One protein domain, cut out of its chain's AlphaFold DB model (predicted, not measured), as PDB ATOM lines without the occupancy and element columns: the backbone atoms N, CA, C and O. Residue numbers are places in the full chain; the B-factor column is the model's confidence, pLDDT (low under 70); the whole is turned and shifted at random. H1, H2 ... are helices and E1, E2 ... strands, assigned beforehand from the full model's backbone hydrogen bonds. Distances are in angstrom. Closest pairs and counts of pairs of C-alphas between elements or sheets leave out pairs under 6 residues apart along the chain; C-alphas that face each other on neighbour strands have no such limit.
ATOM      1  N   ASN A 110     264.699 280.576 240.497       95.19
ATOM      2  CA  ASN A 110     264.099 281.722 239.832       95.19
ATOM      3  C   ASN A 110     262.904 282.188 240.656       95.19
ATOM      4  O   ASN A 110     262.071 281.378 241.065       95.19
ATOM      5  N   THR A 111     262.813 283.492 240.880       96.06
ATOM      6  CA  THR A 111     261.652 284.112 241.519       96.06
ATOM      7  C   THR A 111     260.853 284.823 240.449       96.06
ATOM      8  O   THR A 111     261.370 285.687 239.745       96.06
ATOM      9  N   ILE A 112     259.597 284.426 240.301       95.31
ATOM     10  CA  ILE A 112     258.649 285.079 239.413       95.31
ATOM     11  C   ILE A 112     257.768 285.970 240.272       95.31
ATOM     12  O   ILE A 112     257.083 285.463 241.150       95.31
ATOM     13  N   THR A 113     257.774 287.272 240.028       94.88
ATOM     14  CA  THR A 113     256.920 288.228 240.743       94.88
ATOM     15  C   THR A 113     255.744 288.590 239.848       94.88
ATOM     16  O   THR A 113     255.944 288.957 238.684       94.88
ATOM     17  N   LEU A 114     254.535 288.455 240.384       92.12
ATOM     18  CA  LEU A 114     253.300 288.935 239.782       92.12
ATOM     19  C   LEU A 114     252.912 290.249 240.468       92.12
ATOM     20  O   LEU A 114     253.020 290.355 241.687       92.12
ATOM     21  N   ASP A 115     252.474 291.239 239.700       88.62
ATOM     22  CA  ASP A 115     252.019 292.528 240.235       88.62
ATOM     23  C   ASP A 115     250.864 293.082 239.389       88.62
ATOM     24  O   ASP A 115     250.799 292.809 238.186       88.62
ATOM     25  N   GLY A 116     249.979 293.860 240.014       80.75
ATOM     26  CA  GLY A 116     248.789 294.455 239.398       80.75
ATOM     27  C   GLY A 116     247.462 294.127 240.108       80.75
ATOM     28  O   GLY A 116     247.456 293.706 241.266       80.75
ATOM     29  N   ASP A 117     246.333 294.386 239.438       77.81
ATOM     30  CA  ASP A 117     244.968 294.266 239.978       77.81
ATOM     31  C   ASP A 117     244.267 292.978 239.495       77.81
ATOM     32  O   ASP A 117     244.442 292.518 238.367       77.81
ATOM     33  N   LEU A 118     243.426 292.398 240.353       66.38
ATOM     34  CA  LEU A 118     242.726 291.118 240.147       66.38
ATOM     35  C   LEU A 118     241.477 291.215 239.257       66.38
ATOM     36  O   LEU A 118     240.703 290.265 239.153       66.38
ATOM     37  N   GLY A 119     241.243 292.373 238.647       57.03
ATOM     38  CA  GLY A 119     239.914 292.786 238.208       57.03
ATOM     39  C   GLY A 119     239.445 292.290 236.843       57.03
ATOM     40  O   GLY A 119     238.248 292.390 236.565       57.03
ATOM     41  N   ASP A 120     240.322 291.761 235.993       70.19
ATOM     42  CA  ASP A 120     239.981 291.580 234.583       70.19
ATOM     43  C   ASP A 120     239.872 290.120 234.178       70.19
ATOM     44  O   ASP A 120     240.852 289.384 234.108       70.19
ATOM     45  N   VAL A 121     238.647 289.695 233.867       82.12
ATOM     46  CA  VAL A 121     238.382 288.389 233.261       82.12
ATOM     47  C   VAL A 121     239.065 288.328 231.893       82.12
ATOM     48  O   VAL A 121     238.709 289.084 230.987       82.12
ATOM     49  N   GLY A 122     239.980 287.374 231.710       81.62
ATOM     50  CA  GLY A 122     240.597 287.082 230.416       81.62
ATOM     51  C   GLY A 122     242.064 287.484 230.253       81.62
ATOM     52  O   GLY A 122     242.603 287.259 229.165       81.62
ATOM     53  N   ASP A 123     242.725 288.005 231.288       88.50
ATOM     54  CA  ASP A 123     244.182 288.168 231.287       88.50
ATOM     55  C   ASP A 123     244.872 286.811 231.216       88.50
ATOM     56  O   ASP A 123     244.477 285.853 231.885       88.50
ATOM     57  N   VAL A 124     245.926 286.715 230.403       90.69
ATOM     58  CA  VAL A 124     246.641 285.454 230.175       90.69
ATOM     59  C   VAL A 124     248.071 285.550 230.683       90.69
ATOM     60  O   VAL A 124     248.947 286.074 229.990       90.69
ATOM     61  N   TYR A 125     248.322 284.962 231.849       92.50
ATOM     62  CA  TYR A 125     249.657 284.777 232.411       92.50
ATOM     63  C   TYR A 125     250.319 283.568 231.758       92.50
ATOM     64  O   TYR A 125     249.743 282.478 231.710       92.50
ATOM     65  N   ARG A 126     251.536 283.747 231.243       94.00
ATOM     66  CA  ARG A 126     252.313 282.706 230.568       94.00
ATOM     67  C   ARG A 126     253.661 282.545 231.245       94.00
ATOM     68  O   ARG A 126     254.437 283.495 231.339       94.00
ATOM     69  N   LEU A 127     253.956 281.315 231.626       95.12
ATOM     70  CA  LEU A 127     255.234 280.886 232.164       95.12
ATOM     71  C   LEU A 127     255.774 279.779 231.264       95.12
ATOM     72  O   LEU A 127     255.121 278.762 231.075       95.12
ATOM     73  N   VAL A 128     256.963 279.966 230.704       93.44
ATOM     74  CA  VAL A 128     257.675 278.915 229.976       93.44
ATOM     75  C   VAL A 128     258.847 278.456 230.824       93.44
ATOM     76  O   VAL A 128     259.705 279.274 231.155       93.44
ATOM     77  N   VAL A 129     258.899 277.162 231.133       92.38
ATOM     78  CA  VAL A 129     260.029 276.512 231.810       92.38
ATOM     79  C   VAL A 129     260.564 275.416 230.898       92.38
ATOM     80  O   VAL A 129     259.800 274.543 230.495       92.38
ATOM     81  N   ASP A 130     261.849 275.466 230.544       90.12
ATOM     82  CA  ASP A 130     262.495 274.480 229.654       90.12
ATOM     83  C   ASP A 130     261.713 274.200 228.357       90.12
ATOM     84  O   ASP A 130     261.624 273.078 227.864       90.12
ATOM     85  N   GLY A 131     261.123 275.255 227.791       88.56
ATOM     86  CA  GLY A 131     260.321 275.184 226.568       88.56
ATOM     87  C   GLY A 131     258.890 274.669 226.762       88.56
ATOM     88  O   GLY A 131     258.100 274.748 225.820       88.56
ATOM     89  N   GLN A 132     258.517 274.203 227.956       92.25
ATOM     90  CA  GLN A 132     257.143 273.841 228.289       92.25
ATOM     91  C   GLN A 132     256.361 275.072 228.750       92.25
ATOM     92  O   GLN A 132     256.779 275.788 229.656       92.25
ATOM     93  N   LEU A 133     255.214 275.310 228.112       92.88
ATOM     94  CA  LEU A 133     254.339 276.440 228.398       92.88
ATOM     95  C   LEU A 133     253.285 276.070 229.450       92.88
ATOM     96  O   LEU A 133     252.555 275.095 229.295       92.88
ATOM     97  N   PHE A 134     253.164 276.928 230.454       93.50
ATOM     98  CA  PHE A 134     252.141 276.937 231.488       93.50
ATOM     99  C   PHE A 134     251.349 278.232 231.370       93.50
ATOM    100  O   PHE A 134     251.926 279.308 231.180       93.50
ATOM    101  N   THR A 135     250.025 278.134 231.449       92.56
ATOM    102  CA  THR A 135     249.151 279.290 231.254       92.56
ATOM    103  C   THR A 135     248.062 279.341 232.300       92.56
ATOM    104  O   THR A 135     247.417 278.329 232.577       92.56
ATOM    105  N   TYR A 136     247.793 280.538 232.801       90.81
ATOM    106  CA  TYR A 136     246.613 280.819 233.603       90.81
ATOM    107  C   TYR A 136     245.811 281.938 232.948       90.81
ATOM    108  O   TYR A 136     246.388 282.942 232.530       90.81
ATOM    109  N   VAL A 137     244.499 281.734 232.829       90.06
ATOM    110  CA  VAL A 137     243.560 282.749 232.344       90.06
ATOM    111  C   VAL A 137     242.706 283.175 233.524       90.06
ATOM    112  O   VAL A 137     242.065 282.318 234.132       90.06
ATOM    113  N   THR A 138     242.705 284.465 233.847       86.56
ATOM    114  CA  THR A 138     241.901 284.998 234.953       86.56
ATOM    115  C   THR A 138     240.412 284.842 234.668       86.56
ATOM    116  O   THR A 138     239.928 285.048 233.550       86.56
ATOM    117  N   SER A 139     239.674 284.454 235.698       81.81
ATOM    118  CA  SER A 139     238.252 284.114 235.642       81.81
ATOM    119  C   SER A 139     237.356 285.154 236.322       81.81
ATOM    120  O   SER A 139     236.138 285.105 236.144       81.81
ATOM    121  N   GLY A 140     237.948 286.104 237.051       75.31
ATOM    122  CA  GLY A 140     237.270 287.157 237.813       75.31
ATOM    123  C   GLY A 140     236.674 286.675 239.134       75.31
ATOM    124  O   GLY A 140     235.904 287.404 239.754       75.31
ATOM    125  N   VAL A 141     236.980 285.439 239.545       75.69
ATOM    126  CA  VAL A 141     236.575 284.863 240.840       75.69
ATOM    127  C   VAL A 141     237.761 284.640 241.782       75.69
ATOM    128  O   VAL A 141     237.569 284.159 242.896       75.69
ATOM    129  N   GLU A 142     238.977 284.970 241.345       83.19
ATOM    130  CA  GLU A 142     240.181 284.962 242.171       83.19
ATOM    131  C   GLU A 142     240.044 285.964 243.326       83.19
ATOM    132  O   GLU A 142     239.593 287.094 243.142       83.19
ATOM    133  N   GLY A 143     240.455 285.571 244.530       73.69
ATOM    134  CA  GLY A 143     240.438 286.436 245.712       73.69
ATOM    135  C   GLY A 143     241.733 287.230 245.915       73.69
ATOM    136  O   GLY A 143     241.832 287.960 246.897       73.69
ATOM    137  N   SER A 144     242.717 287.084 245.016       82.44
ATOM    138  CA  SER A 144     244.127 286.792 245.317       82.44
ATOM    139  C   SER A 144     245.017 286.781 244.055       82.44
ATOM    140  O   SER A 144     244.841 285.878 243.244       82.44
ATOM    141  N   VAL A 145     246.026 287.658 243.876       81.50
ATOM    142  CA  VAL A 145     247.099 287.442 242.863       81.50
ATOM    143  C   VAL A 145     247.884 286.173 243.218       81.50
ATOM    144  O   VAL A 145     248.407 285.476 242.348       81.50
ATOM    145  N   GLU A 146     247.874 285.802 244.499       86.62
ATOM    146  CA  GLU A 146     248.365 284.517 244.982       86.62
ATOM    147  C   GLU A 146     247.596 283.323 244.392       86.62
ATOM    148  O   GLU A 146     248.170 282.254 244.194       86.62
ATOM    149  N   ASP A 147     246.315 283.470 244.036       85.81
ATOM    150  CA  ASP A 147     245.571 282.383 243.389       85.81
ATOM    151  C   ASP A 147     246.147 282.077 242.002       85.81
ATOM    152  O   ASP A 147     246.218 280.914 241.598       85.81
ATOM    153  N   VAL A 148     246.640 283.099 241.295       87.62
ATOM    154  CA  VAL A 148     247.325 282.946 240.005       87.62
ATOM    155  C   VAL A 148     248.666 282.233 240.189       87.62
ATOM    156  O   VAL A 148     248.947 281.257 239.485       87.62
ATOM    157  N   SER A 149     249.488 282.664 241.154       90.00
ATOM    158  CA  SER A 149     250.789 282.037 241.431       90.00
ATOM    159  C   SER A 149     250.631 280.584 241.902       90.00
ATOM    160  O   SER A 149     251.365 279.707 241.437       90.00
ATOM    161  N   ARG A 150     249.620 280.283 242.731       90.25
ATOM    162  CA  ARG A 150     249.288 278.927 243.207       90.25
ATOM    163  C   ARG A 150     248.821 278.013 242.082       90.25
ATOM    164  O   ARG A 150     249.264 276.867 242.009       90.25
ATOM    165  N   ASN A 151     247.978 278.508 241.177       90.06
ATOM    166  CA  ASN A 151     247.550 277.739 240.009       90.06
ATOM    167  C   ASN A 151     248.722 277.434 239.070       90.06
ATOM    168  O   ASN A 151     248.874 276.294 238.629       90.06
ATOM    169  N   LEU A 152     249.583 278.417 238.794       91.00
ATOM    170  CA  LEU A 152     250.792 278.197 237.998       91.00
ATOM    171  C   LEU A 152     251.741 277.201 238.684       91.00
ATOM    172  O   LEU A 152     252.244 276.297 238.019       91.00
ATOM    173  N   ALA A 153     251.924 277.292 240.005       93.50
ATOM    174  CA  ALA A 153     252.707 276.323 240.774       93.50
ATOM    175  C   ALA A 153     252.145 274.898 240.649       93.50
ATOM    176  O   ALA A 153     252.890 273.955 240.378       93.50
ATOM    177  N   ALA A 154     250.826 274.738 240.793       92.25
ATOM    178  CA  ALA A 154     250.155 273.449 240.667       92.25
ATOM    179  C   ALA A 154     250.333 272.846 239.267       92.25
ATOM    180  O   ALA A 154     250.655 271.665 239.147       92.25
ATOM    181  N   GLN A 155     250.196 273.652 238.209       92.19
ATOM    182  CA  GLN A 155     250.420 273.195 236.834       92.19
ATOM    183  C   GLN A 155     251.872 272.755 236.597       92.19
ATOM    184  O   GLN A 155     252.099 271.708 235.990       92.19
ATOM    185  N   VAL A 156     252.851 273.517 237.096       91.19
ATOM    186  CA  VAL A 156     254.278 273.172 236.980       91.19
ATOM    187  C   VAL A 156     254.596 271.871 237.719       91.19
ATOM    188  O   VAL A 156     255.291 271.009 237.181       91.19
ATOM    189  N   ASN A 157     254.058 271.691 238.927       91.31
ATOM    190  CA  ASN A 157     254.287 270.487 239.727       91.31
ATOM    191  C   ASN A 157     253.549 269.253 239.180       91.31
ATOM    192  O   ASN A 157     254.025 268.134 239.362       91.31
ATOM    193  N   ALA A 158     252.415 269.440 238.496       88.38
ATOM    194  CA  ALA A 158     251.657 268.362 237.857       88.38
ATOM    195  C   ALA A 158     252.265 267.892 236.522       88.38
ATOM    196  O   ALA A 158     251.930 266.808 236.037       88.38
ATOM    197  N   ALA A 159     253.145 268.685 235.907       86.19
ATOM    198  CA  ALA A 159     253.782 268.318 234.652       86.19
ATOM    199  C   ALA A 159     254.809 267.187 234.832       86.19
ATOM    200  O   ALA A 159     255.716 267.244 235.661       86.19
ATOM    201  N   PHE A 160     254.674 266.150 234.004       62.19
ATOM    202  CA  PHE A 160     255.544 264.980 234.031       62.19
ATOM    203  C   PHE A 160     256.938 265.321 233.485       62.19
ATOM    204  O   PHE A 160     257.058 265.861 232.387       62.19
ATOM    205  N   GLY A 161     257.992 264.965 234.224       66.62
ATOM    206  CA  GLY A 161     259.379 265.155 233.785       66.62
ATOM    207  C   GLY A 161     259.968 266.547 234.041       66.62
ATOM    208  O   GLY A 161     261.053 266.835 233.539       66.62
ATOM    209  N   THR A 162     259.307 267.404 234.829       68.25
ATOM    210  CA  THR A 162     259.888 268.695 235.218       68.25
ATOM    211  C   THR A 162     261.061 268.493 236.184       68.25
ATOM    212  O   THR A 162     260.970 267.789 237.192       68.25
ATOM    213  N   ARG A 163     262.199 269.131 235.882       83.19
ATOM    214  CA  ARG A 163     263.405 269.137 236.736       83.19
ATOM    215  C   ARG A 163     263.328 270.187 237.846       83.19
ATOM    216  O   ARG A 163     264.345 270.502 238.453       83.19
ATOM    217  N   ILE A 164     262.144 270.743 238.100       89.12
ATOM    218  CA  ILE A 164     261.925 271.840 239.041       89.12
ATOM    219  C   ILE A 164     260.745 271.550 239.974       89.12
ATOM    220  O   ILE A 164     259.893 270.706 239.692       89.12
ATOM    221  N   THR A 165     260.707 272.262 241.088       90.81
ATOM    222  CA  THR A 165     259.570 272.345 242.002       90.81
ATOM    223  C   THR A 165     259.143 273.801 242.081       90.81
ATOM    224  O   THR A 165     259.990 274.688 242.191       90.81
ATOM    225  N   ALA A 166     257.842 274.050 242.008       92.81
ATOM    226  CA  ALA A 166     257.270 275.385 242.066       92.81
ATOM    227  C   ALA A 166     256.520 275.596 243.384       92.81
ATOM    228  O   ALA A 166     255.710 274.758 243.777       92.81
ATOM    229  N   VAL A 167     256.770 276.717 244.051       94.94
ATOM    230  CA  VAL A 167     256.101 277.101 245.297       94.94
ATOM    231  C   VAL A 167     255.581 278.523 245.151       94.94
ATOM    232  O   VAL A 167     256.348 279.434 244.847       94.94
ATOM    233  N   ALA A 168     254.278 278.702 245.350       90.94
ATOM    234  CA  ALA A 168     253.685 280.026 245.478       90.94
ATOM    235  C   ALA A 168     254.005 280.597 246.867       90.94
ATOM    236  O   ALA A 168     253.882 279.897 247.869       90.94
ATOM    237  N   ASP A 169     254.435 281.851 246.905       89.62
ATOM    238  CA  ASP A 169     254.794 282.615 248.097       89.62
ATOM    239  C   ASP A 169     254.157 284.004 247.960       89.62
ATOM    240  O   ASP A 169     254.761 284.948 247.439       89.62
ATOM    241  N   GLY A 170     252.864 284.081 248.285       87.56
ATOM    242  CA  GLY A 170     252.029 285.246 248.005       87.56
ATOM    243  C   GLY A 170     252.023 285.601 246.511       87.56
ATOM    244  O   GLY A 170     251.732 284.775 245.641       87.56
ATOM    245  N   ILE A 171     252.402 286.841 246.204       88.62
ATOM    246  CA  ILE A 171     252.505 287.353 244.826       88.62
ATOM    247  C   ILE A 171     253.718 286.810 244.055       88.62
ATOM    248  O   ILE A 171     253.892 287.111 242.876       88.62
ATOM    249  N   SER A 172     254.588 286.043 244.712       91.44
ATOM    250  CA  SER A 172     255.752 285.430 244.087       91.44
ATOM    251  C   SER A 172     255.527 283.948 243.809       91.44
ATOM    252  O   SER A 172     254.813 283.246 244.517       91.44
ATOM    253  N   LEU A 173     256.194 283.443 242.782       93.06
ATOM    254  CA  LEU A 173     256.302 282.035 242.446       93.06
ATOM    255  C   LEU A 173     257.790 281.677 242.401       93.06
ATOM    256  O   LEU A 173     258.525 282.124 241.520       93.06
ATOM    257  N   LYS A 174     258.244 280.874 243.362       95.19
ATOM    258  CA  LYS A 174     259.619 280.374 243.440       95.19
ATOM    259  C   LYS A 174     259.721 279.067 242.670       95.19
ATOM    260  O   LYS A 174     259.067 278.086 243.014       95.19
ATOM    261  N   LEU A 175     260.556 279.054 241.641       93.25
ATOM    262  CA  LEU A 175     260.917 277.851 240.903       93.25
ATOM    263  C   LEU A 175     262.289 277.392 241.387       93.25
ATOM    264  O   LEU A 175     263.261 278.132 241.277       93.25
ATOM    265  N   THR A 176     262.388 276.177 241.910       91.50
ATOM    266  CA  THR A 176     263.640 275.614 242.426       91.50
ATOM    267  C   THR A 176     264.011 274.384 241.616       91.50
ATOM    268  O   THR A 176     263.192 273.481 241.458       91.50
ATOM    269  N   GLY A 177     265.241 274.320 241.105       88.31
ATOM    270  CA  GLY A 177     265.782 273.110 240.489       88.31
ATOM    271  C   GLY A 177     265.771 271.940 241.473       88.31
ATOM    272  O   GLY A 177     266.062 272.111 242.653       88.31
ATOM    273  N   ARG A 178     265.446 270.740 240.996       83.31
ATOM    274  CA  ARG A 178     265.450 269.515 241.814       83.31
ATOM    275  C   ARG A 178     266.851 268.952 242.037       83.31
ATOM    276  O   ARG A 178     267.037 268.134 242.925       83.31
ATOM    277  N   VAL A 179     267.816 269.365 241.218       78.88
ATOM    278  CA  VAL A 179     269.191 268.861 241.234       78.88
ATOM    279  C   VAL A 179     270.154 270.046 241.202       78.88
ATOM    280  O   VAL A 179     269.966 271.000 240.444       78.88
ATOM    281  N   ALA A 180     271.185 270.007 242.047       77.56
ATOM    282  CA  ALA A 180     272.217 271.034 242.081       77.56
ATOM    283  C   ALA A 180     273.062 271.036 240.796       77.56
ATOM    284  O   ALA A 180     273.369 269.989 240.233       77.56
ATOM    285  N   GLY A 181     273.437 272.229 240.329       75.44
ATOM    286  CA  GLY A 181     274.207 272.429 239.094       75.44
ATOM    287  C   GLY A 181     273.461 272.201 237.779       75.44
ATOM    288  O   GLY A 181     273.961 272.614 236.734       75.44
ATOM    289  N   ASP A 182     272.245 271.665 237.817       84.31
ATOM    290  CA  ASP A 182     271.364 271.653 236.658       84.31
ATOM    291  C   ASP A 182     270.763 273.040 236.440       84.31
ATOM    292  O   ASP A 182     270.092 273.595 237.313       84.31
ATOM    293  N   ALA A 183     271.028 273.610 235.266       86.88
ATOM    294  CA  ALA A 183     270.399 274.848 234.841       86.88
ATOM    295  C   ALA A 183     269.073 274.564 234.122       86.88
ATOM    296  O   ALA A 183     268.959 273.579 233.387       86.88
ATOM    297  N   TYR A 184     268.104 275.459 234.296       90.06
ATOM    298  CA  TYR A 184     266.852 275.476 233.543       90.06
ATOM    299  C   TYR A 184     266.547 276.891 233.045       90.06
ATOM    300  O   TYR A 184     267.006 277.899 233.591       90.06
ATOM    301  N   SER A 185     265.775 276.975 231.970       91.12
ATOM    302  CA  SER A 185     265.380 278.242 231.356       91.12
ATOM    303  C   SER A 185     263.988 278.660 231.814       91.12
ATOM    304  O   SER A 185     263.089 277.825 231.901       91.12
ATOM    305  N   VAL A 186     263.805 279.954 232.087       94.19
ATOM    306  CA  VAL A 186     262.495 280.540 232.398       94.19
ATOM    307  C   VAL A 186     262.275 281.784 231.566       94.19
ATOM    308  O   VAL A 186     263.161 282.627 231.441       94.19
ATOM    309  N   SER A 187     261.070 281.908 231.025       94.88
ATOM    310  CA  SER A 187     260.577 283.174 230.497       94.88
ATOM    311  C   SER A 187     259.118 283.364 230.878       94.88
ATOM    312  O   SER A 187     258.358 282.400 230.983       94.88
ATOM    313  N   THR A 188     258.735 284.615 231.101       95.75
ATOM    314  CA  THR A 188     257.378 284.996 231.480       95.75
ATOM    315  C   THR A 188     256.836 286.015 230.491       95.75
ATOM    316  O   THR A 188     257.580 286.810 229.917       95.75
ATOM    317  N   SER A 189     255.533 285.977 230.249       94.56
ATOM    318  CA  SER A 189     254.826 287.020 229.506       94.56
ATOM    319  C   SER A 189     253.382 287.087 229.975       94.56
ATOM    320  O   SER A 189     252.841 286.103 230.477       94.56
ATOM    321  N   ILE A 190     252.758 288.241 229.798       92.19
ATOM    322  CA  ILE A 190     251.344 288.443 230.084       92.19
ATOM    323  C   ILE A 190     250.684 289.115 228.889       92.19
ATOM    324  O   ILE A 190     251.301 289.946 228.221       92.19
ATOM    325  N   ASN A 191     249.447 288.723 228.605       92.12
ATOM    326  CA  ASN A 191     248.575 289.451 227.692       92.12
ATOM    327  C   ASN A 191     247.393 289.991 228.496       92.12
ATOM    328  O   ASN A 191     246.523 289.201 228.866       92.12
ATOM    329  N   ASN A 192     247.378 291.302 228.730       88.31
ATOM    330  CA  ASN A 192     246.276 291.988 229.401       88.31
ATOM    331  C   ASN A 192     245.096 292.172 228.437       88.31
ATOM    332  O   ASN A 192     245.285 292.415 227.235       88.31
ATOM    333  N   VAL A 193     243.874 292.042 228.943       87.31
ATOM    334  CA  VAL A 193     242.658 292.294 228.169       87.31
ATOM    335  C   VAL A 193     242.469 293.797 227.932       87.31
ATOM    336  O   VAL A 193     242.793 294.648 228.758       87.31
ATOM    337  N   ALA A 194     241.949 294.157 226.757       82.19
ATOM    338  CA  ALA A 194     241.799 295.557 226.375       82.19
ATOM    339  C   ALA A 194     240.785 296.291 227.275       82.19
ATOM    340  O   ALA A 194     239.604 295.946 227.285       82.19
ATOM    341  N   GLY A 195     241.240 297.354 227.946       76.06
ATOM    342  CA  GLY A 195     240.413 298.192 228.822       76.06
ATOM    343  C   GLY A 195     240.433 297.803 230.305       76.06
ATOM    344  O   GLY A 195     239.749 298.474 231.077       76.06
ATOM    345  N   GLY A 196     241.201 296.772 230.673       78.06
ATOM    346  CA  GLY A 196     241.482 296.377 232.054       78.06
ATOM    347  C   GLY A 196     242.676 297.101 232.690       78.06
ATOM    348  O   GLY A 196     243.289 297.983 232.078       78.06
ATOM    349  N   ALA A 197     242.994 296.736 233.928       81.06
ATOM    350  CA  ALA A 197     244.214 297.077 234.640       81.06
ATOM    351  C   ALA A 197     245.450 296.440 233.982       81.06
ATOM    352  O   ALA A 197     245.409 295.359 233.398       81.06
ATOM    353  N   GLU A 198     246.585 297.133 234.077       85.31
ATOM    354  CA  GLU A 198     247.851 296.635 233.543       85.31
ATOM    355  C   GLU A 198     248.541 295.747 234.579       85.31
ATOM    356  O   GLU A 198     249.099 296.239 235.561       85.31
ATOM    357  N   ASN A 199     248.526 294.442 234.327       88.31
ATOM    358  CA  ASN A 199     249.215 293.447 235.135       88.31
ATOM    359  C   ASN A 199     250.623 293.162 234.591       88.31
ATOM    360  O   ASN A 199     250.897 293.314 233.394       88.31
ATOM    361  N   THR A 200     251.535 292.727 235.465       90.81
ATOM    362  CA  THR A 200     252.917 292.379 235.107       90.81
ATOM    363  C   THR A 200     253.342 291.025 235.670       90.81
ATOM    364  O   THR A 200     252.858 290.559 236.700       90.81
ATOM    365  N   ILE A 201     254.272 290.376 234.963       93.56
ATOM    366  CA  ILE A 201     254.911 289.131 235.391       93.56
ATOM    367  C   ILE A 201     256.394 289.160 235.020       93.56
ATOM    368  O   ILE A 201     256.764 289.208 233.842       93.56
ATOM    369  N   ILE A 202     257.258 289.120 236.028       94.00
ATOM    370  CA  ILE A 202     258.708 289.268 235.863       94.00
ATOM    371  C   ILE A 202     259.399 288.045 236.446       94.00
ATOM    372  O   ILE A 202     259.110 287.660 237.570       94.00
ATOM    373  N   SER A 203     260.332 287.454 235.699       94.31
ATOM    374  CA  SER A 203     261.214 286.394 236.194       94.31
ATOM    375  C   SER A 203     262.600 286.951 236.502       94.31
ATOM    376  O   SER A 203     263.236 287.543 235.631       94.31
ATOM    377  N   GLU A 204     263.109 286.664 237.695       95.81
ATOM    378  CA  GLU A 204     264.472 286.972 238.127       95.81
ATOM    379  C   GLU A 204     265.212 285.682 238.501       95.81
ATOM    380  O   GLU A 204     264.696 284.852 239.250       95.81
ATOM    381  N   LEU A 205     266.434 285.508 237.986       93.38
ATOM    382  CA  LEU A 205     267.346 284.463 238.453       93.38
ATOM    383  C   LEU A 205     267.943 284.910 239.790       93.38
ATOM    384  O   LEU A 205     268.922 285.651 239.817       93.38
ATOM    385  N   THR A 206     267.355 284.458 240.893       89.56
ATOM    386  CA  THR A 206     267.777 284.852 242.243       89.56
ATOM    387  C   THR A 206     268.878 283.956 242.809       89.56
ATOM    388  O   THR A 206     269.603 284.374 243.711       89.56
ATOM    389  N   ARG A 207     269.070 282.744 242.265       88.00
ATOM    390  CA  ARG A 207     270.230 281.881 242.560       88.00
ATOM    391  C   ARG A 207     270.631 281.065 241.334       88.00
ATOM    392  O   ARG A 207     269.830 280.283 240.834       88.00
ATOM    393  N   ALA A 208     271.872 281.201 240.873       85.50
ATOM    394  CA  ALA A 208     272.407 280.367 239.794       85.50
ATOM    395  C   ALA A 208     272.630 278.915 240.253       85.50
ATOM    396  O   ALA A 208     272.882 278.664 241.432       85.50
ATOM    397  N   SER A 209     272.559 277.956 239.324       84.12
ATOM    398  CA  SER A 209     272.989 276.589 239.624       84.12
ATOM    399  C   SER A 209     274.512 276.525 239.779       84.12
ATOM    400  O   SER A 209     275.259 277.214 239.081       84.12
ATOM    401  N   ARG A 210     274.985 275.669 240.689       79.25
ATOM    402  CA  ARG A 210     276.411 275.374 240.873       79.25
ATOM    403  C   ARG A 210     276.607 273.940 241.362       79.25
ATOM    404  O   ARG A 210     276.023 273.554 242.372       79.25
ATOM    405  N   LEU A 211     277.456 273.174 240.675       72.56
ATOM    406  CA  LEU A 211     277.987 271.893 241.163       72.56
ATOM    407  C   LEU A 211     279.306 272.136 241.899       72.56
ATOM    408  O   LEU A 211     280.164 272.854 241.390       72.56
TER     409      LEU A 211
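What this domain is: This is residues 110 to 211 of the 847 residues of an uncharacterized protein of Dongia mobilis (UniProt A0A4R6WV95). Two antiparallel sheets stand face to face as a wedge-shaped sandwich, their strands running nearly along the same line, and the one helix, H1, fills the gap between the sheets on the side of E3 and E4. On the other side, at E6 and E7, the two sheets come close together. The printed part has 102 residues, with named elements in the order E1, E2, E3, H1, E4, E5, E6, E7; the sheets run E4 - E5 - E1 - E7 and E3 - E2 - E6, and the class is mixed, helices and strands. The whole is compact, with a radius of gyration of the C-alphas of 13.6 A, and only just elongated, with spans of 47 by 24 by 22 A.

Where its parts are: E1, residues 110 to 115, begins at C-alpha 110 (264.099, 281.722, 239.832). E2 is residues 124 to 129 and E3 residues 132 to 137. H1, residues 145 to 158, is 20.2 A long and begins at C-alpha 145 (247.099, 287.442, 242.863). E4 is residues 164 to 169, E5 residues 172 to 177 and E6 residues 186 to 191; E1 to E6 are 15.8 to 17.2 A long. E7, residues 200 to 207, measures 21.6 A and ends at C-alpha 207 (270.230, 281.881, 242.560).

How they stand to each other: In the strongly twisted four-stranded sheet, E1 has E7 as neighbour, with N 111 and O 204 at 2.8 A, and E5, with N 112 and O 173 at 2.8 A. E4 and E5 form a hairpin, with N 165 and O 176 at 2.8 A. In the other sheet, E2 and E3 form a hairpin, with N 127 and O 134 at 2.9 A, and E6 pairs with E2, with N 126 and O 189 at 2.8 A. The sheets form a sandwich, two sheets face to face, 10.7 A centre to centre, with their strands at 8 degrees. The closest C-alphas of E6 and E7 are those of Thr 188 and Ile 201, 6.2 A apart, while E3 and E4 are apart. H1 is on both sheets, making two layers, a helix on one face of a sheet, with each. Its height over the four-stranded sheet is 7.6 A, over E4 and E5 and along the strands; its closest C-alphas with E4 are those of Ala 153 and Ala 166, 4.8 A. Its height over the other sheet is 9.3 A, over E3 and slantwise to the strands, at 34 degrees to E3 on the local plane; Tyr 136 and Leu 152 have the closest C-alphas, 6.6 A. Every O i to N i+4 pair of H1 is within hydrogen-bond range.

The domain as a whole: The two C-alphas farthest apart are those of Gly 195 and Leu 211, 47.5 A. The printed part has no cut and no long link. The mean pLDDT of the printed part is 86.9; residues 118 to 119 and 160 to 162 are under 70.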